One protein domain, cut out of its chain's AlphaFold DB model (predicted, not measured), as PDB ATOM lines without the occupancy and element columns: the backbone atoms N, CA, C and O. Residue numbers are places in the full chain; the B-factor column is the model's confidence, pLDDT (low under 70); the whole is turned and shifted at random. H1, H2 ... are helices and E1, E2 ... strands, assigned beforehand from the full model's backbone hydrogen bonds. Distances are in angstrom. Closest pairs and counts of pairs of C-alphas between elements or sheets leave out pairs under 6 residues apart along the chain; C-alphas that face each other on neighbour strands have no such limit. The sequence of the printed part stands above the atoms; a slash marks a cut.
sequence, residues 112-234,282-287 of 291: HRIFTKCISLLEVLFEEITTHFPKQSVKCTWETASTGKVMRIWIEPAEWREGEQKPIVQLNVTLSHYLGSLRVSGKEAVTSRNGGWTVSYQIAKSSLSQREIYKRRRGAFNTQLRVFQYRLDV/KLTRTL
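This is residues 112 to 234 and 282 to 287 of the 291 residues of an uncharacterized protein of Fomitopsis rosea (UniProt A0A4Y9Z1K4). A long, strongly twisted sheet of six strands curls round one long helix, H1, while a second long helix, H3, crosses E1 and E3 on the opposite face; residues 225 to 231, of which 225 to 229 belong to H3, stand free. The short helix H2 packs on E3 at the other end of the sheet. The printed part has 129 residues, with three named helices and six named strands in the order H1 E1 E2 E3 E4 H2 E5 H3 E6; the class is mixed, helices and strands. The sheet is branched and its neighbour pairs are antiparallel; E1 E2 E3 E4 form a meander, each strand the antiparallel neighbour of the one before. The whole is only just compact, close to loose, with a radius of gyration of the C-alphas of 16.7 A, and its outline is elongated, 55 by 36 by 25 A.

E3, residues 169 to 179, has three neighbours in staggered pairing. On one side of it lie E2, residues 151 to 157, and E4, residues 182 to 184; on the other side lies E5, residues 197 to 205. N 171 and O 153 are 2.8 A apart, N 184 and O 177 2.9 A, and N 176 and O 200 2.8 A, each within hydrogen-bond range. E1, residues 138 to 144, forms a hairpin with E2, with N 139 and O 156 at 2.7 A. E6, residues 283 to 286, is the edge strand beside E5, with N 201 and O 285 at 3.2 A. H1, residues 112 to 132, is on the sheet; the C-alphas of Ile 129 and Ile 155 are its closest to E2, 7.1 A. H3, residues 210 to 229, is on the opposite face at a height over the sheet of 9.3 A. It runs across the strands, at 77 degrees to E1 on the local plane; its closest C-alphas to E1 are Ala 220 and Glu 143, 6.4 A. H2, residues 186 to 191, is on the sheet, with C-alphas Gly 186 and His 177 closest to E3, 6.0 A. H1 and H3 are apart. Every O i to N i+4 pair is within hydrogen-bond range in H2 and H3, and 16 of 17 in H1.

H1 is 31.2 A long and begins at C-alpha 112 (-27.759, 12.666, -30.363). E1 is 19.5 A, E2 19.9 A, E3 33.0 A and E5 26.6 A; E4, H2 and E6 are shorter. H3 is 27.7 A and ends at C-alpha 229 (1.259, 13.433, -13.931).

The C-alphas farthest apart, Gly 163 and Asn 194, are 55.6 A apart. Residues 235 to 281 are not printed, and C-alphas 234 and 282 stand 31.0 A apart across the cut. The link from E2 to E3 is long, 11 residues. The model's pLDDT is under 70 at residue 195, residues 227 to 234 and residues 282 to 287.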
ATOM      1  N   HIS A 112     -26.724  12.406 -31.365       92.88
ATOM      2  CA  HIS A 112     -27.759  12.666 -30.363       92.88
ATOM      3  C   HIS A 112     -28.239  11.371 -29.686       92.88
ATOM      4  O   HIS A 112     -28.335  11.310 -28.465       92.88
ATOM      5  N   ARG A 113     -28.438  10.290 -30.450       92.06
ATOM      6  CA  ARG A 113     -28.861   8.995 -29.895       92.06
ATOM      7  C   ARG A 113     -27.809   8.389 -28.961       92.06
ATOM      8  O   ARG A 113     -28.166   7.780 -27.953       92.06
ATOM      9  N   ILE A 114     -26.523   8.547 -29.291       93.88
ATOM     10  CA  ILE A 114     -25.409   8.113 -28.434       93.88
ATOM     11  C   ILE A 114     -25.426   8.938 -27.142       93.88
ATOM     12  O   ILE A 114     -25.401   8.371 -26.050       93.88
ATOM     13  N   PHE A 115     -25.522  10.263 -27.270       94.50
ATOM     14  CA  PHE A 115     -25.564  11.192 -26.145       94.50
ATOM     15  C   PHE A 115     -26.692  10.856 -25.163       94.50
ATOM     16  O   PHE A 115     -26.424  10.674 -23.976       94.50
ATOM     17  N   THR A 116     -27.922  10.680 -25.656       93.19
ATOM     18  CA  THR A 116     -29.085  10.337 -24.826       93.19
ATOM     19  C   THR A 116     -28.845   9.054 -24.041       93.19
ATOM     20  O   THR A 116     -29.019   9.039 -22.829       93.19
ATOM     21  N   LYS A 117     -28.335   7.993 -24.679       93.25
ATOM     22  CA  LYS A 117     -28.045   6.729 -23.983       93.25
ATOM     23  C   LYS A 117     -26.961   6.865 -22.917       93.25
ATOM     24  O   LYS A 117     -27.075   6.245 -21.861       93.25
ATOM     25  N   CYS A 118     -25.927   7.668 -23.168       93.56
ATOM     26  CA  CYS A 118     -24.891   7.943 -22.177       93.56
ATOM     27  C   CYS A 118     -25.447   8.699 -20.964       93.56
ATOM     28  O   CYS A 118     -25.136   8.321 -19.837       93.56
ATOM     29  N   ILE A 119     -26.278   9.723 -21.180       94.00
ATOM     30  CA  ILE A 119     -26.895  10.492 -20.091       94.00
ATOM     31  C   ILE A 119     -27.905   9.646 -19.314       94.00
ATOM     32  O   ILE A 119     -27.844   9.636 -18.090       94.00
ATOM     33  N   SER A 120     -28.757   8.868 -19.988       93.12
ATOM     34  CA  SER A 120     -29.705   7.976 -19.307       93.12
ATOM     35  C   SER A 120     -28.995   6.903 -18.479       93.12
ATOM     36  O   SER A 120     -29.422   6.590 -17.372       93.12
ATOM     37  N   LEU A 121     -27.881   6.343 -18.969       94.12
ATOM     38  CA  LEU A 121     -27.076   5.421 -18.165       94.12
ATOM     39  C   LEU A 121     -26.427   6.135 -16.971       94.12
ATOM     40  O   LEU A 121     -26.367   5.567 -15.885       94.12
ATOM     41  N   LEU A 122     -25.939   7.364 -17.158       94.69
ATOM     42  CA  LEU A 122     -25.345   8.149 -16.078       94.69
ATOM     43  C   LEU A 122     -26.362   8.449 -14.969       94.69
ATOM     44  O   LEU A 122     -26.015   8.331 -13.799       94.69
ATOM     45  N   GLU A 123     -27.601   8.780 -15.333       94.88
ATOM     46  CA  GLU A 123     -28.712   8.999 -14.403       94.88
ATOM     47  C   GLU A 123     -28.985   7.754 -13.554       94.88
ATOM     48  O   GLU A 123     -28.882   7.822 -12.332       94.88
ATOM     49  N   VAL A 124     -29.180   6.595 -14.192       95.81
ATOM     50  CA  VAL A 124     -29.354   5.305 -13.499       95.81
ATOM     51  C   VAL A 124     -28.197   5.020 -12.535       95.81
ATOM     52  O   VAL A 124     -28.399   4.547 -11.416       95.81
ATOM     53  N   LEU A 125     -26.958   5.281 -12.963       95.69
ATOM     54  CA  LEU A 125     -25.788   5.041 -12.124       95.69
ATOM     55  C   LEU A 125     -25.720   6.013 -10.948       95.69
ATOM     56  O   LEU A 125     -25.348   5.597  -9.855       95.69
ATOM     57  N   PHE A 126     -26.071   7.283 -11.142       95.88
ATOM     58  CA  PHE A 126     -26.119   8.266 -10.061       95.88
ATOM     59  C   PHE A 126     -27.215   7.945  -9.047       95.88
ATOM     60  O   PHE A 126     -26.944   8.016  -7.848       95.88
ATOM     61  N   GLU A 127     -28.394   7.512  -9.494       95.19
ATOM     62  CA  GLU A 127     -29.445   7.010  -8.606       95.19
ATOM     63  C   GLU A 127     -28.914   5.875  -7.726       95.19
ATOM     64  O   GLU A 127     -28.936   5.997  -6.501       95.19
ATOM     65  N   GLU A 128     -28.325   4.832  -8.323       96.31
ATOM     66  CA  GLU A 128     -27.753   3.705  -7.574       96.31
ATOM     67  C   GLU A 128     -26.644   4.156  -6.610       96.31
ATOM     68  O   GLU A 128     -26.637   3.771  -5.440       96.31
ATOM     69  N   ILE A 129     -25.725   5.019  -7.062       96.75
ATOM     70  CA  ILE A 129     -24.614   5.533  -6.247       96.75
ATOM     71  C   ILE A 129     -25.129   6.225  -4.980       96.75
ATOM     72  O   ILE A 129     -24.582   6.010  -3.893       96.75
ATOM     73  N   THR A 130     -26.182   7.038  -5.103       95.75
ATOM     74  CA  THR A 130     -26.730   7.802  -3.973       95.75
ATOM     75  C   THR A 130     -27.415   6.932  -2.917       95.75
ATOM     76  O   THR A 130     -27.545   7.366  -1.770       95.75
ATOM     77  N   THR A 131     -27.769   5.680  -3.235       96.56
ATOM     78  CA  THR A 131     -28.360   4.743  -2.260       96.56
ATOM     79  C   THR A 131     -27.363   4.256  -1.203       96.56
ATOM     80  O   THR A 131     -27.763   3.869  -0.106       96.56
ATOM     81  N   HIS A 132     -26.059   4.270  -1.501       95.50
ATOM     82  CA  HIS A 132     -25.047   3.666  -0.629       95.50
ATOM     83  C   HIS A 132     -24.617   4.547   0.543       95.50
ATOM     84  O   HIS A 132     -24.272   4.016   1.600       95.50
ATOM     85  N   PHE A 133     -24.654   5.872   0.379       95.31
ATOM     86  CA  PHE A 133     -24.354   6.835   1.443       95.31
ATOM     87  C   PHE A 133     -25.402   7.957   1.444       95.31
ATOM     88  O   PHE A 133     -25.126   9.070   0.988       95.31
ATOM     89  N   PRO A 134     -26.627   7.677   1.931       95.19
ATOM     90  CA  PRO A 134     -27.727   8.629   1.861       95.19
ATOM     91  C   PRO A 134     -27.410   9.936   2.589       95.19
ATOM     92  O   PRO A 134     -26.845   9.927   3.684       95.19
ATOM     93  N   LYS A 135     -27.830  11.060   1.993       94.31
ATOM     94  CA  LYS A 135     -27.647  12.427   2.527       94.31
ATOM     95  C   LYS A 135     -26.184  12.824   2.772       94.31
ATOM     96  O   LYS A 135     -25.926  13.762   3.519       94.31
ATOM     97  N   GLN A 136     -25.235  12.134   2.147       94.50
ATOM     98  CA  GLN A 136     -23.817  12.465   2.209       94.50
ATOM     99  C   GLN A 136     -23.291  12.742   0.806       94.50
ATOM    100  O   GLN A 136     -23.666  12.084  -0.164       94.50
ATOM    101  N   SER A 137     -22.370  13.697   0.706       96.25
ATOM    102  CA  SER A 137     -21.540  13.833  -0.485       96.25
ATOM    103  C   SER A 137     -20.673  12.584  -0.631       96.25
ATOM    104  O   SER A 137     -20.162  12.066   0.361       96.25
ATOM    105  N   VAL A 138     -20.469  12.115  -1.860       96.75
ATOM    106  CA  VAL A 138     -19.619  10.957  -2.167       96.75
ATOM    107  C   VAL A 138     -18.534  11.328  -3.171       96.75
ATOM    108  O   VAL A 138     -18.703  12.214  -4.005       96.75
ATOM    109  N   LYS A 139     -17.406  10.629  -3.097       95.31
ATOM    110  CA  LYS A 139     -16.364  10.602  -4.120       95.31
ATOM    111  C   LYS A 139     -16.495   9.300  -4.891       95.31
ATOM    112  O   LYS A 139     -16.586   8.224  -4.297       95.31
ATOM    113  N   CYS A 140     -16.459   9.408  -6.213       95.50
ATOM    114  CA  CYS A 140     -16.525   8.258  -7.099       95.50
ATOM    115  C   CYS A 140     -15.239   8.141  -7.917       95.50
ATOM    116  O   CYS A 140     -14.810   9.102  -8.550       95.50
ATOM    117  N   THR A 141     -14.625   6.960  -7.924       95.00
ATOM    118  CA  THR A 141     -13.544   6.611  -8.857       95.00
ATOM    119  C   THR A 141     -14.087   5.619  -9.874       95.00
ATOM    120  O   THR A 141     -14.728   4.646  -9.491       95.00
ATOM    121  N   TRP A 142     -13.819   5.856 -11.155       94.44
ATOM    122  CA  TRP A 142     -14.359   5.070 -12.262       94.44
ATOM    123  C   TRP A 142     -13.222   4.437 -13.061       94.44
ATOM    124  O   TRP A 142     -12.239   5.103 -13.380       94.44
ATOM    125  N   GLU A 143     -13.344   3.158 -13.394       93.25
ATOM    126  CA  GLU A 143     -12.384   2.454 -14.245       93.25
ATOM    127  C   GLU A 143     -13.110   1.438 -15.119       93.25
ATOM    128  O   GLU A 143     -13.795   0.550 -14.612       93.25
ATOM    129  N   THR A 144     -12.903   1.501 -16.430       91.00
ATOM    130  CA  THR A 144     -13.257   0.390 -17.314       91.00
ATOM    131  C   THR A 144     -12.128  -0.630 -17.283       91.00
ATOM    132  O   THR A 144     -10.976  -0.298 -17.558       91.00
ATOM    133  N   ALA A 145     -12.444  -1.877 -16.928       85.50
ATOM    134  CA  ALA A 145     -11.477  -2.966 -16.928       85.50
ATOM    135  C   ALA A 145     -10.823  -3.098 -18.313       85.50
ATOM    136  O   ALA A 145     -11.472  -2.862 -19.328       85.50
ATOM    137  N   SER A 146      -9.565  -3.544 -18.368       76.94
ATOM    138  CA  SER A 146      -8.796  -3.662 -19.620       76.94
ATOM    139  C   SER A 146      -9.459  -4.535 -20.691       76.94
ATOM    140  O   SER A 146      -9.218  -4.337 -21.875       76.94
ATOM    141  N   THR A 147     -10.325  -5.472 -20.296       76.94
ATOM    142  CA  THR A 147     -11.126  -6.290 -21.221       76.94
ATOM    143  C   THR A 147     -12.256  -5.512 -21.904       76.94
ATOM    144  O   THR A 147     -12.910  -6.054 -22.788       76.94
ATOM    145  N   GLY A 148     -12.553  -4.287 -21.459       76.12
ATOM    146  CA  GLY A 148     -13.645  -3.441 -21.946       76.12
ATOM    147  C   GLY A 148     -15.047  -3.873 -21.501       76.12
ATOM    148  O   GLY A 148     -16.009  -3.155 -21.745       76.12
ATOM    149  N   LYS A 149     -15.188  -5.030 -20.839       85.06
ATOM    150  CA  LYS A 149     -16.500  -5.650 -20.559       85.06
ATOM    151  C   LYS A 149     -17.167  -5.184 -19.265       85.06
ATOM    152  O   LYS A 149     -18.367  -5.380 -19.100       85.06
ATOM    153  N   VAL A 150     -16.396  -4.632 -18.328       92.75
ATOM    154  CA  VAL A 150     -16.880  -4.252 -16.992       92.75
ATOM    155  C   VAL A 150     -16.368  -2.864 -16.645       92.75
ATOM    156  O   VAL A 150     -15.156  -2.649 -16.625       92.75
ATOM    157  N   MET A 151     -17.274  -1.957 -16.305       95.38
ATOM    158  CA  MET A 151     -16.938  -0.693 -15.659       95.38
ATOM    159  C   MET A 151     -17.075  -0.847 -14.147       95.38
ATOM    160  O   MET A 151     -18.063  -1.377 -13.646       95.38
ATOM    161  N   ARG A 152     -16.063  -0.413 -13.408       96.75
ATOM    162  CA  ARG A 152     -16.018  -0.436 -11.950       96.75
ATOM    163  C   ARG A 152     -16.183   0.975 -11.425       96.75
ATOM    164  O   ARG A 152     -15.530   1.894 -11.915       96.75
ATOM    165  N   ILE A 153     -17.022   1.114 -10.409       97.62
ATOM    166  CA  ILE A 153     -17.257   2.375  -9.715       97.62
ATOM    167  C   ILE A 153     -16.971   2.139  -8.242       97.62
ATOM    168  O   ILE A 153     -17.631   1.321  -7.606       97.62
ATOM    169  N   TRP A 154     -15.986   2.841  -7.697       98.00
ATOM    170  CA  TRP A 154     -15.738   2.875  -6.262       98.00
ATOM    171  C   TRP A 154     -16.366   4.115  -5.666       98.00
ATOM    172  O   TRP A 154     -16.114   5.212  -6.153       98.00
ATOM    173  N   ILE A 155     -17.147   3.928  -4.612       98.00
ATOM    174  CA  ILE A 155     -17.929   4.967  -3.959       98.00
ATOM    175  C   ILE A 155     -17.478   5.024  -2.511       98.00
ATOM    176  O   ILE A 155     -17.494   4.016  -1.800       98.00
ATOM    177  N   GLU A 156     -17.072   6.206  -2.083       96.31
ATOM    178  CA  GLU A 156     -16.690   6.493  -0.709       96.31
ATOM    179  C   GLU A 156     -17.324   7.828  -0.291       96.31
ATOM    180  O   GLU A 156     -17.474   8.702  -1.145       96.31
ATOM    181  N   PRO A 157     -17.680   8.038   0.985       96.50
ATOM    182  CA  PRO A 157     -18.140   9.346   1.465       96.50
ATOM    183  C   PRO A 157     -17.149  10.461   1.103       96.50
ATOM    184  O   PRO A 157     -15.971  10.204   0.904       96.50
ATOM    185  N   ALA A 158     -17.535  11.721   0.980       94.38
ATOM    186  CA  ALA A 158     -16.554  12.789   0.754       94.38
ATOM    187  C   ALA A 158     -15.717  13.030   2.019       94.38
ATOM    188  O   ALA A 158     -14.490  13.173   1.935       94.38
ATOM    189  N   GLU A 159     -16.401  12.960   3.159       92.50
ATOM    190  CA  GLU A 159     -15.927  13.188   4.518       92.50
ATOM    191  C   GLU A 159     -16.161  11.928   5.354       92.50
ATOM    192  O   GLU A 159     -17.132  11.201   5.142       92.50
ATOM    193  N   TRP A 160     -15.250  11.633   6.277       93.19
ATOM    194  CA  TRP A 160     -15.394  10.524   7.215       93.19
ATOM    195  C   TRP A 160     -14.685  10.851   8.524       93.19
ATOM    196  O   TRP A 160     -13.851  11.757   8.562       93.19
ATOM    197  N   ARG A 161     -15.015  10.112   9.586       91.25
ATOM    198  CA  ARG A 161     -14.411  10.284  10.907       91.25
ATOM    199  C   ARG A 161     -12.902  10.077  10.843       91.25
ATOM    200  O   ARG A 161     -12.422   9.099  10.267       91.25
ATOM    201  N   GLU A 162     -12.173  11.013  11.435       85.38
ATOM    202  CA  GLU A 162     -10.718  10.967  11.510       85.38
ATOM    203  C   GLU A 162     -10.262   9.752  12.333       85.38
ATOM    204  O   GLU A 162     -10.874   9.401  13.339       85.38
ATOM    205  N   GLY A 163      -9.216   9.064  11.870       84.50
ATOM    206  CA  GLY A 163      -8.705   7.841  12.502       84.50
ATOM    207  C   GLY A 163      -9.482   6.555  12.184       84.50
ATOM    208  O   GLY A 163      -8.956   5.468  12.412       84.50
ATOM    209  N   GLU A 164     -10.683   6.635  11.598       89.88
ATOM    210  CA  GLU A 164     -11.448   5.456  11.177       89.88
ATOM    211  C   GLU A 164     -11.165   5.069   9.716       89.88
ATOM    212  O   GLU A 164     -10.993   5.913   8.830       89.88
ATOM    213  N   GLN A 165     -11.178   3.762   9.422       86.50
ATOM    214  CA  GLN A 165     -11.143   3.306   8.037       86.50
ATOM    215  C   GLN A 165     -12.470   3.647   7.363       86.50
ATOM    216  O   GLN A 165     -13.523   3.099   7.681       86.50
ATOM    217  N   LYS A 166     -12.392   4.537   6.382       92.00
ATOM    218  CA  LYS A 166     -13.535   4.956   5.581       92.00
ATOM    219  C   LYS A 166     -14.245   3.749   4.936       92.00
ATOM    220  O   LYS A 166     -13.580   2.803   4.508       92.00
ATOM    221  N   PRO A 167     -15.576   3.725   4.833       94.69
ATOM    222  CA  PRO A 167     -16.261   2.678   4.093       94.69
ATOM    223  C   PRO A 167     -16.090   2.895   2.588       94.69
ATOM    224  O   PRO A 167     -16.064   4.030   2.103       94.69
ATOM    225  N   ILE A 168     -16.002   1.797   1.837       96.62
ATOM    226  CA  ILE A 168     -15.962   1.832   0.378       96.62
ATOM    227  C   ILE A 168     -16.882   0.764  -0.215       96.62
ATOM    228  O   ILE A 168     -16.927  -0.385   0.234       96.62
ATOM    229  N   VAL A 169     -17.623   1.155  -1.248       97.56
ATOM    230  CA  VAL A 169     -18.470   0.264  -2.045       97.56
ATOM    231  C   VAL A 169     -17.902   0.192  -3.452       97.56
ATOM    232  O   VAL A 169     -17.502   1.207  -4.010       97.56
ATOM    233  N   GLN A 170     -17.863  -1.007  -4.030       98.00
ATOM    234  CA  GLN A 170     -17.559  -1.189  -5.445       98.00
ATOM    235  C   GLN A 170     -18.808  -1.690  -6.164       98.00
ATOM    236  O   GLN A 170     -19.340  -2.741  -5.802       98.00
ATOM    237  N   LEU A 171     -19.221  -0.973  -7.202       97.88
ATOM    238  CA  LEU A 171     -20.186  -1.425  -8.194       97.88
ATOM    239  C   LEU A 171     -19.450  -1.928  -9.434       97.88
ATOM    240  O   LEU A 171     -18.449  -1.348  -9.856       97.88
ATOM    241  N   ASN A 172     -19.963  -3.000 -10.021       97.06
ATOM    242  CA  ASN A 172     -19.568  -3.513 -11.321       97.06
ATOM    243  C   ASN A 172     -20.750  -3.321 -12.269       97.06
ATOM    244  O   ASN A 172     -21.841  -3.826 -12.007       97.06
ATOM    245  N   VAL A 173     -20.515  -2.607 -13.360       96.12
ATOM    246  CA  VAL A 173     -21.498  -2.296 -14.390       96.12
ATOM    247  C   VAL A 173     -21.117  -3.049 -15.654       96.12
ATOM    248  O   VAL A 173     -19.980  -2.947 -16.126       96.12
ATOM    249  N   THR A 174     -22.058  -3.803 -16.207       95.12
ATOM    250  CA  THR A 174     -21.908  -4.469 -17.503       95.12
ATOM    251  C   THR A 174     -23.022  -4.034 -18.438       95.12
ATOM    252  O   THR A 174     -24.154  -3.814 -18.013       95.12
ATOM    253  N   LEU A 175     -22.683  -3.897 -19.719       93.50
ATOM    254  CA  LEU A 175     -23.606  -3.473 -20.766       93.50
ATOM    255  C   LEU A 175     -23.748  -4.577 -21.812       93.50
ATOM    256  O   LEU A 175     -22.797  -5.301 -22.112       93.50
ATOM    257  N   SER A 176     -24.943  -4.704 -22.375       93.19
ATOM    258  CA  SER A 176     -25.216  -5.504 -23.565       93.19
ATOM    259  C   SER A 176     -26.036  -4.678 -24.546       93.19
ATOM    260  O   SER A 176     -27.003  -4.020 -24.162       93.19
ATOM    261  N   HIS A 177     -25.626  -4.704 -25.811       93.75
ATOM    262  CA  HIS A 177     -26.214  -3.896 -26.869       93.75
ATOM    263  C   HIS A 177     -27.010  -4.789 -27.812       93.75
ATOM    264  O   HIS A 177     -26.572  -5.892 -28.143       93.75
ATOM    265  N   TYR A 178     -28.167  -4.297 -28.237       93.69
ATOM    266  CA  TYR A 178     -29.062  -4.997 -29.147       93.69
ATOM    267  C   TYR A 178     -29.504  -4.059 -30.266       93.69
ATOM    268  O   TYR A 178     -29.777  -2.888 -30.004       93.69
ATOM    269  N   LEU A 179     -29.589  -4.574 -31.491       93.38
ATOM    270  CA  LEU A 179     -30.255  -3.923 -32.619       93.38
ATOM    271  C   LEU A 179     -31.482  -4.764 -32.968       93.38
ATOM    272  O   LEU A 179     -31.362  -5.841 -33.555       93.38
ATOM    273  N   GLY A 180     -32.661  -4.310 -32.535       89.50
ATOM    274  CA  GLY A 180     -33.844  -5.170 -32.509       89.50
ATOM    275  C   GLY A 180     -33.626  -6.350 -31.556       89.50
ATOM    276  O   GLY A 180     -33.320  -6.153 -30.383       89.50
ATOM    277  N   SER A 181     -33.749  -7.580 -32.056       88.69
ATOM    278  CA  SER A 181     -33.521  -8.803 -31.273       88.69
ATOM    279  C   SER A 181     -32.068  -9.298 -31.285       88.69
ATOM    280  O   SER A 181     -31.713 -10.166 -30.486       88.69
ATOM    281  N   LEU A 182     -31.213  -8.765 -32.165       93.00
ATOM    282  CA  LEU A 182     -29.842  -9.247 -32.332       93.00
ATOM    283  C   LEU A 182     -28.902  -8.583 -31.326       93.00
ATOM    284  O   LEU A 182     -28.784  -7.358 -31.299       93.00
ATOM    285  N   ARG A 183     -28.185  -9.390 -30.537       94.38
ATOM    286  CA  ARG A 183     -27.101  -8.901 -29.677       94.38
ATOM    287  C   ARG A 183     -25.883  -8.551 -30.529       94.38
ATOM    288  O   ARG A 183     -25.411  -9.390 -31.288       94.38
ATOM    289  N   VAL A 184     -25.354  -7.348 -30.350       94.00
ATOM    290  CA  VAL A 184     -24.201  -6.829 -31.100       94.00
ATOM    291  C   VAL A 184     -23.137  -6.267 -30.157       94.00
ATOM    292  O   VAL A 184     -23.385  -6.056 -28.963       94.00
ATOM    293  N   SER A 185     -21.938  -6.004 -30.675       92.69
ATOM    294  CA  SER A 185     -20.914  -5.280 -29.921       92.69
ATOM    295  C   SER A 185     -21.292  -3.807 -29.714       92.69
ATOM    296  O   SER A 185     -22.094  -3.229 -30.450       92.69
ATOM    297  N   GLY A 186     -20.670  -3.159 -28.723       90.19
ATOM    298  CA  GLY A 186     -20.848  -1.720 -28.506       90.19
ATOM    299  C   GLY A 186     -20.394  -0.880 -29.705       90.19
ATOM    300  O   GLY A 186     -21.051   0.103 -30.033       90.19
ATOM    301  N   LYS A 187     -19.323  -1.301 -30.399       91.19
ATOM    302  CA  LYS A 187     -18.844  -0.645 -31.625       91.19
ATOM    303  C   LYS A 187     -19.919  -0.688 -32.708       91.19
ATOM    304  O   LYS A 187     -20.300   0.363 -33.205       91.19
ATOM    305  N   GLU A 188     -20.442  -1.875 -33.012       92.31
ATOM    306  CA  GLU A 188     -21.490  -2.053 -34.025       92.31
ATOM    307  C   GLU A 188     -22.751  -1.258 -33.686       92.31
ATOM    308  O   GLU A 188     -23.291  -0.567 -34.549       92.31
ATOM    309  N   ALA A 189     -23.182  -1.290 -32.421       92.56
ATOM    310  CA  ALA A 189     -24.342  -0.535 -31.964       92.56
ATOM    311  C   ALA A 189     -24.160   0.980 -32.143       92.56
ATOM    312  O   ALA A 189     -25.059   1.649 -32.651       92.56
ATOM    313  N   VAL A 190     -22.991   1.512 -31.770       92.31
ATOM    314  CA  VAL A 190     -22.667   2.937 -31.921       92.31
ATOM    315  C   VAL A 190     -22.609   3.344 -33.389       92.31
ATOM    316  O   VAL A 190     -23.126   4.405 -33.707       92.31
ATOM    317  N   THR A 191     -22.041   2.511 -34.267       91.75
ATOM    318  CA  THR A 191     -21.927   2.794 -35.713       91.75
ATOM    319  C   THR A 191     -23.207   2.534 -36.509       91.75
ATOM    320  O   THR A 191     -23.290   2.870 -37.691       91.75
ATOM    321  N   SER A 192     -24.198   1.874 -35.906       91.25
ATOM    322  CA  SER A 192     -25.463   1.585 -36.578       91.25
ATOM    323  C   SER A 192     -26.200   2.888 -36.876       91.25
ATOM    324  O   SER A 192     -26.230   3.786 -36.048       91.25
ATOM    325  N   ARG A 193     -26.840   3.025 -38.041       85.81
ATOM    326  CA  ARG A 193     -27.675   4.207 -38.329       85.81
ATOM    327  C   ARG A 193     -29.137   3.972 -37.958       85.81
ATOM    328  O   ARG A 193     -29.764   4.843 -37.363       85.81
ATOM    329  N   ASN A 194     -29.626   2.769 -38.250       73.25
ATOM    330  CA  ASN A 194     -31.024   2.360 -38.148       73.25
ATOM    331  C   ASN A 194     -31.161   1.143 -37.218       73.25
ATOM    332  O   ASN A 194     -30.190   0.422 -36.993       73.25
ATOM    333  N   GLY A 195     -32.384   0.884 -36.750       63.94
ATOM    334  CA  GLY A 195     -32.706  -0.250 -35.882       63.94
ATOM    335  C   GLY A 195     -32.777   0.180 -34.423       63.94
ATOM    336  O   GLY A 195     -31.892   0.888 -33.948       63.94
ATOM    337  N   GLY A 196     -33.858  -0.206 -33.738       83.06
ATOM    338  CA  GLY A 196     -34.113   0.110 -32.332       83.06
ATOM    339  C   GLY A 196     -32.956  -0.353 -31.454       83.06
ATOM    340  O   GLY A 196     -32.904  -1.508 -31.034       83.06
ATOM    341  N   TRP A 197     -31.976   0.532 -31.257       92.50
ATOM    342  CA  TRP A 197     -30.805   0.241 -30.453       92.50
ATOM    343  C   TRP A 197     -31.225   0.253 -28.993       92.50
ATOM    344  O   TRP A 197     -31.518   1.311 -28.431       92.50
ATOM    345  N   THR A 198     -31.167  -0.913 -28.364       93.06
ATOM    346  CA  THR A 198     -31.455  -1.084 -26.943       93.06
ATOM    347  C   THR A 198     -30.172  -1.385 -26.187       93.06
ATOM    348  O   THR A 198     -29.313  -2.150 -26.634       93.06
ATOM    349  N   VAL A 199     -30.026  -0.750 -25.025       93.06
ATOM    350  CA  VAL A 199     -28.935  -1.020 -24.088       93.06
ATOM    351  C   VAL A 199     -29.552  -1.660 -22.858       93.06
ATOM    352  O   VAL A 199     -30.364  -1.046 -22.164       93.06
ATOM    353  N   SER A 200     -29.162  -2.903 -22.611       93.88
ATOM    354  CA  SER A 200     -29.412  -3.591 -21.352       93.88
ATOM    355  C   SER A 200     -28.197  -3.410 -20.455       93.88
ATOM    356  O   SER A 200     -27.058  -3.497 -20.926       93.88
ATOM    357  N   TYR A 201     -28.432  -3.148 -19.176       94.56
ATOM    358  CA  TYR A 201     -27.372  -2.989 -18.194       94.56
ATOM    359  C   TYR A 201     -27.615  -3.879 -16.980       94.56
ATOM    360  O   TYR A 201     -28.749  -4.209 -16.623       94.56
ATOM    361  N   GLN A 202     -26.518  -4.241 -16.326       95.44
ATOM    362  CA  GLN A 202     -26.531  -4.889 -15.028       95.44
ATOM    363  C   GLN A 202     -25.593  -4.128 -14.098       95.44
ATOM    364  O   GLN A 202     -24.432  -3.893 -14.437       95.44
ATOM    365  N   ILE A 203     -26.095  -3.776 -12.915       96.00
ATOM    366  CA  ILE A 203     -25.309  -3.152 -11.851       96.00
ATOM    367  C   ILE A 203     -25.251  -4.126 -10.679       96.00
ATOM    368  O   ILE A 203     -26.273  -4.638 -10.224       96.00
ATOM    369  N   ALA A 204     -24.036  -4.438 -10.237       95.75
ATOM    370  CA  ALA A 204     -23.779  -5.430  -9.207       95.75
ATOM    371  C   ALA A 204     -22.812  -4.890  -8.157       95.75
ATOM    372  O   ALA A 204     -21.667  -4.556  -8.473       95.75
ATOM    373  N   LYS A 205     -23.228  -4.883  -6.890       96.81
ATOM    374  CA  LYS A 205     -22.317  -4.631  -5.771       96.81
ATOM    375  C   LYS A 205     -21.333  -5.792  -5.619       96.81
ATOM    376  O   LYS A 205     -21.719  -6.958  -5.612       96.81
ATOM    377  N   SER A 206     -20.050  -5.472  -5.487       96.00
ATOM    378  CA  SER A 206     -18.988  -6.462  -5.311       96.00
ATOM    379  C   SER A 206     -19.071  -7.138  -3.937       96.00
ATOM    380  O   SER A 206     -19.173  -6.455  -2.921       96.00
ATOM    381  N   SER A 207     -18.906  -8.463  -3.900       95.12
ATOM    382  CA  SER A 207     -18.806  -9.297  -2.683       95.12
ATOM    383  C   SER A 207     -17.380  -9.400  -2.111       95.12
ATOM    384  O   SER A 207     -17.110 -10.208  -1.228       95.12
ATOM    385  N   LEU A 208     -16.439  -8.602  -2.626       95.12
ATOM    386  CA  LEU A 208     -15.032  -8.673  -2.232       95.12
ATOM    387  C   LEU A 208     -14.816  -8.094  -0.834       95.12
ATOM    388  O   LEU A 208     -15.555  -7.218  -0.384       95.12
ATOM    389  N   SER A 209     -13.735  -8.531  -0.184       95.75
ATOM    390  CA  SER A 209     -13.301  -7.952   1.086       95.75
ATOM    391  C   SER A 209     -13.011  -6.451   0.934       95.75
ATOM    392  O   SER A 209     -12.541  -5.991  -0.113       95.75
ATOM    393  N   GLN A 210     -13.237  -5.674   1.998       94.50
ATOM    394  CA  GLN A 210     -12.937  -4.236   2.012       94.50
ATOM    395  C   GLN A 210     -11.473  -3.960   1.643       94.50
ATOM    396  O   GLN A 210     -11.193  -3.059   0.854       94.50
ATOM    397  N   ARG A 211     -10.537  -4.782   2.138       94.56
ATOM    398  CA  ARG A 211      -9.108  -4.687   1.808       94.56
ATOM    399  C   ARG A 211      -8.857  -4.795   0.301       94.56
ATOM    400  O   ARG A 211      -8.099  -4.003  -0.261       94.56
ATOM    401  N   GLU A 212      -9.545  -5.719  -0.361       95.94
ATOM    402  CA  GLU A 212      -9.354  -5.975  -1.787       95.94
ATOM    403  C   GLU A 212      -9.998  -4.875  -2.636       95.94
ATOM    404  O   GLU A 212      -9.405  -4.440  -3.629       95.94
ATOM    405  N   ILE A 213     -11.152  -4.354  -2.210       96.75
ATOM    406  CA  ILE A 213     -11.788  -3.183  -2.827       96.75
ATOM    407  C   ILE A 213     -10.861  -1.963  -2.731       96.75
ATOM    408  O   ILE A 213     -10.613  -1.293  -3.736       96.75
ATOM    409  N   TYR A 214     -10.272  -1.718  -1.559       95.06
ATOM    410  CA  TYR A 214      -9.307  -0.640  -1.347       95.06
ATOM    411  C   TYR A 214      -8.076  -0.748  -2.240       95.06
ATOM    412  O   TYR A 214      -7.655   0.239  -2.848       95.06
ATOM    413  N   LYS A 215      -7.502  -1.952  -2.335       95.00
ATOM    414  CA  LYS A 215      -6.351  -2.222  -3.201       95.00
ATOM    415  C   LYS A 215      -6.677  -1.896  -4.659       95.00
ATOM    416  O   LYS A 215      -5.884  -1.226  -5.320       95.00
ATOM    417  N   ARG A 216      -7.849  -2.321  -5.147       94.62
ATOM    418  CA  ARG A 216      -8.301  -2.041  -6.518       94.62
ATOM    419  C   ARG A 216      -8.539  -0.551  -6.752       94.62
ATOM    420  O   ARG A 216      -7.979  -0.013  -7.702       94.62
ATOM    421  N   ARG A 217      -9.258   0.134  -5.852       94.44
ATOM    422  CA  ARG A 217      -9.476   1.588  -5.945       94.44
ATOM    423  C   ARG A 217      -8.157   2.353  -5.986       94.44
ATOM    424  O   ARG A 217      -8.007   3.275  -6.778       94.44
ATOM    425  N   ARG A 218      -7.186   1.979  -5.145       92.81
ATOM    426  CA  ARG A 218      -5.852   2.603  -5.132       92.81
ATOM    427  C   ARG A 218      -5.113   2.380  -6.453       92.81
ATOM    428  O   ARG A 218      -4.498   3.311  -6.959       92.81
ATOM    429  N   GLY A 219      -5.200   1.179  -7.025       91.12
ATOM    430  CA  GLY A 219      -4.645   0.879  -8.347       91.12
ATOM    431  C   GLY A 219      -5.250   1.746  -9.457       91.12
ATOM    432  O   GLY A 219      -4.505   2.341 -10.239       91.12
ATOM    433  N   ALA A 220      -6.579   1.878  -9.477       90.12
ATOM    434  CA  ALA A 220      -7.292   2.727 -10.431       90.12
ATOM    435  C   ALA A 220      -6.897   4.205 -10.277       90.12
ATOM    436  O   ALA A 220      -6.507   4.854 -11.248       90.12
ATOM    437  N   PHE A 221      -6.893   4.714  -9.041       87.88
ATOM    438  CA  PHE A 221      -6.489   6.087  -8.735       87.88
ATOM    439  C   PHE A 221      -5.043   6.377  -9.158       87.88
ATOM    440  O   PHE A 221      -4.779   7.386  -9.803       87.88
ATOM    441  N   ASN A 222      -4.105   5.468  -8.883       85.06
ATOM    442  CA  ASN A 222      -2.712   5.624  -9.307       85.06
ATOM    443  C   ASN A 222      -2.568   5.623 -10.836       85.06
ATOM    444  O   ASN A 222      -1.717   6.321 -11.381       85.06
ATOM    445  N   THR A 223      -3.394   4.856 -11.550       81.50
ATOM    446  CA  THR A 223      -3.409   4.878 -13.018       81.50
ATOM    447  C   THR A 223      -3.892   6.225 -13.547       81.50
ATOM    448  O   THR A 223      -3.226   6.800 -14.405       81.50
ATOM    449  N   GLN A 224      -4.967   6.775 -12.982       80.06
ATOM    450  CA  GLN A 224      -5.455   8.116 -13.323       80.06
ATOM    451  C   GLN A 224      -4.442   9.214 -12.961       80.06
ATOM    452  O   GLN A 224      -4.219  10.131 -13.747       80.06
ATOM    453  N   LEU A 225      -3.767   9.098 -11.813       77.56
ATOM    454  CA  LEU A 225      -2.699  10.021 -11.434       77.56
ATOM    455  C   LEU A 225      -1.527   9.973 -12.407       77.56
ATOM    456  O   LEU A 225      -0.971  11.021 -12.688       77.56
ATOM    457  N   ARG A 226      -1.160   8.808 -12.951       70.19
ATOM    458  CA  ARG A 226      -0.118   8.734 -13.988       70.19
ATOM    459  C   ARG A 226      -0.542   9.460 -15.257       70.19
ATOM    460  O   ARG A 226       0.253  10.216 -15.795       70.19
ATOM    461  N   VAL A 227      -1.787   9.284 -15.700       67.44
ATOM    462  CA  VAL A 227      -2.349  10.042 -16.832       67.44
ATOM    463  C   VAL A 227      -2.214  11.548 -16.572       67.44
ATOM    464  O   VAL A 227      -1.672  12.267 -17.406       67.44
ATOM    465  N   PHE A 228      -2.595  12.011 -15.379       61.56
ATOM    466  CA  PHE A 228      -2.465  13.415 -14.982       61.56
ATOM    467  C   PHE A 228      -1.002  13.890 -14.872       61.56
ATOM    468  O   PHE A 228      -0.643  14.938 -15.402       61.56
ATOM    469  N   GLN A 229      -0.145  13.116 -14.205       56.19
ATOM    470  CA  GLN A 229       1.259  13.433 -13.931       56.19
ATOM    471  C   GLN A 229       2.084  13.490 -15.215       56.19
ATOM    472  O   GLN A 229       2.883  14.407 -15.388       56.19
ATOM    473  N   TYR A 230       1.868  12.543 -16.127       56.22
ATOM    474  CA  TYR A 230       2.495  12.540 -17.446       56.22
ATOM    475  C   TYR A 230       1.741  13.410 -18.459       56.22
ATOM    476  O   TYR A 230       2.170  13.493 -19.606       56.22
ATOM    477  N   ARG A 231       0.643  14.063 -18.039       57.75
ATOM    478  CA  ARG A 231      -0.253  14.884 -18.872       57.75
ATOM    479  C   ARG A 231      -0.619  14.209 -20.196       57.75
ATOM    480  O   ARG A 231      -0.779  14.876 -21.211       57.75
ATOM    481  N   LEU A 232      -0.733  12.885 -20.167       52.56
ATOM    482  CA  LEU A 232      -1.189  12.100 -21.300       52.56
ATOM    483  C   LEU A 232      -2.701  12.305 -21.379       52.56
ATOM    484  O   LEU A 232      -3.391  12.062 -20.389       52.56
ATOM    485  N   ASP A 233      -3.248  12.738 -22.513       52.84
ATOM    486  CA  ASP A 233      -4.672  12.481 -22.735       52.84
ATOM    487  C   ASP A 233      -4.831  10.955 -22.822       52.84
ATOM    488  O   ASP A 233      -4.044  10.285 -23.490       52.84
ATOM    489  N   VAL A 234      -5.837  10.380 -22.157       45.16
ATOM    490  CA  VAL A 234      -6.115   8.928 -22.210       45.16
ATOM    491  C   VAL A 234      -6.274   8.451 -23.664       45.16
ATOM    492  O   VAL A 234      -6.018   7.286 -23.967       45.16
ATOM    493  N   LYS A 282     -29.043  -8.500  -8.338       39.69
ATOM    494  CA  LYS A 282     -28.922  -7.950  -9.688       39.69
ATOM    495  C   LYS A 282     -30.116  -7.048  -9.952       39.69
ATOM    496  O   LYS A 282     -31.247  -7.527  -9.981       39.69
ATOM    497  N   LEU A 283     -29.861  -5.775 -10.228       44.75
ATOM    498  CA  LEU A 283     -30.785  -4.997 -11.042       44.75
ATOM    499  C   LEU A 283     -30.423  -5.240 -12.510       44.75
ATOM    500  O   LEU A 283     -29.362  -4.811 -12.966       44.75
ATOM    501  N   THR A 284     -31.300  -5.936 -13.232       51.72
ATOM    502  CA  THR A 284     -31.273  -6.015 -14.697       51.72
ATOM    503  C   THR A 284     -32.425  -5.176 -15.215       51.72
ATOM    504  O   THR A 284     -33.582  -5.461 -14.907       51.72
ATOM    505  N   ARG A 285     -32.120  -4.132 -15.980       67.44
ATOM    506  CA  ARG A 285     -33.122  -3.248 -16.583       67.44
ATOM    507  C   ARG A 285     -32.633  -2.801 -17.961       67.44
ATOM    508  O   ARG A 285     -31.433  -2.792 -18.242       67.44
ATOM    509  N   THR A 286     -33.569  -2.458 -18.833       56.88
ATOM    510  CA  THR A 286     -33.295  -1.823 -20.126       56.88
ATOM    511  C   THR A 286     -33.420  -0.315 -19.977       56.88
ATOM    512  O   THR A 286     -34.274   0.158 -19.228       56.88
ATOM    513  N   LEU A 287     -32.585   0.453 -20.685       52.69
ATOM    514  CA  LEU A 287     -32.869   1.882 -20.839       52.69
ATOM    515  C   LEU A 287     -34.207   2.050 -21.584       52.69
ATOM    516  O   LEU A 287     -34.458   1.272 -22.510       52.69
TER     517      LEU A 287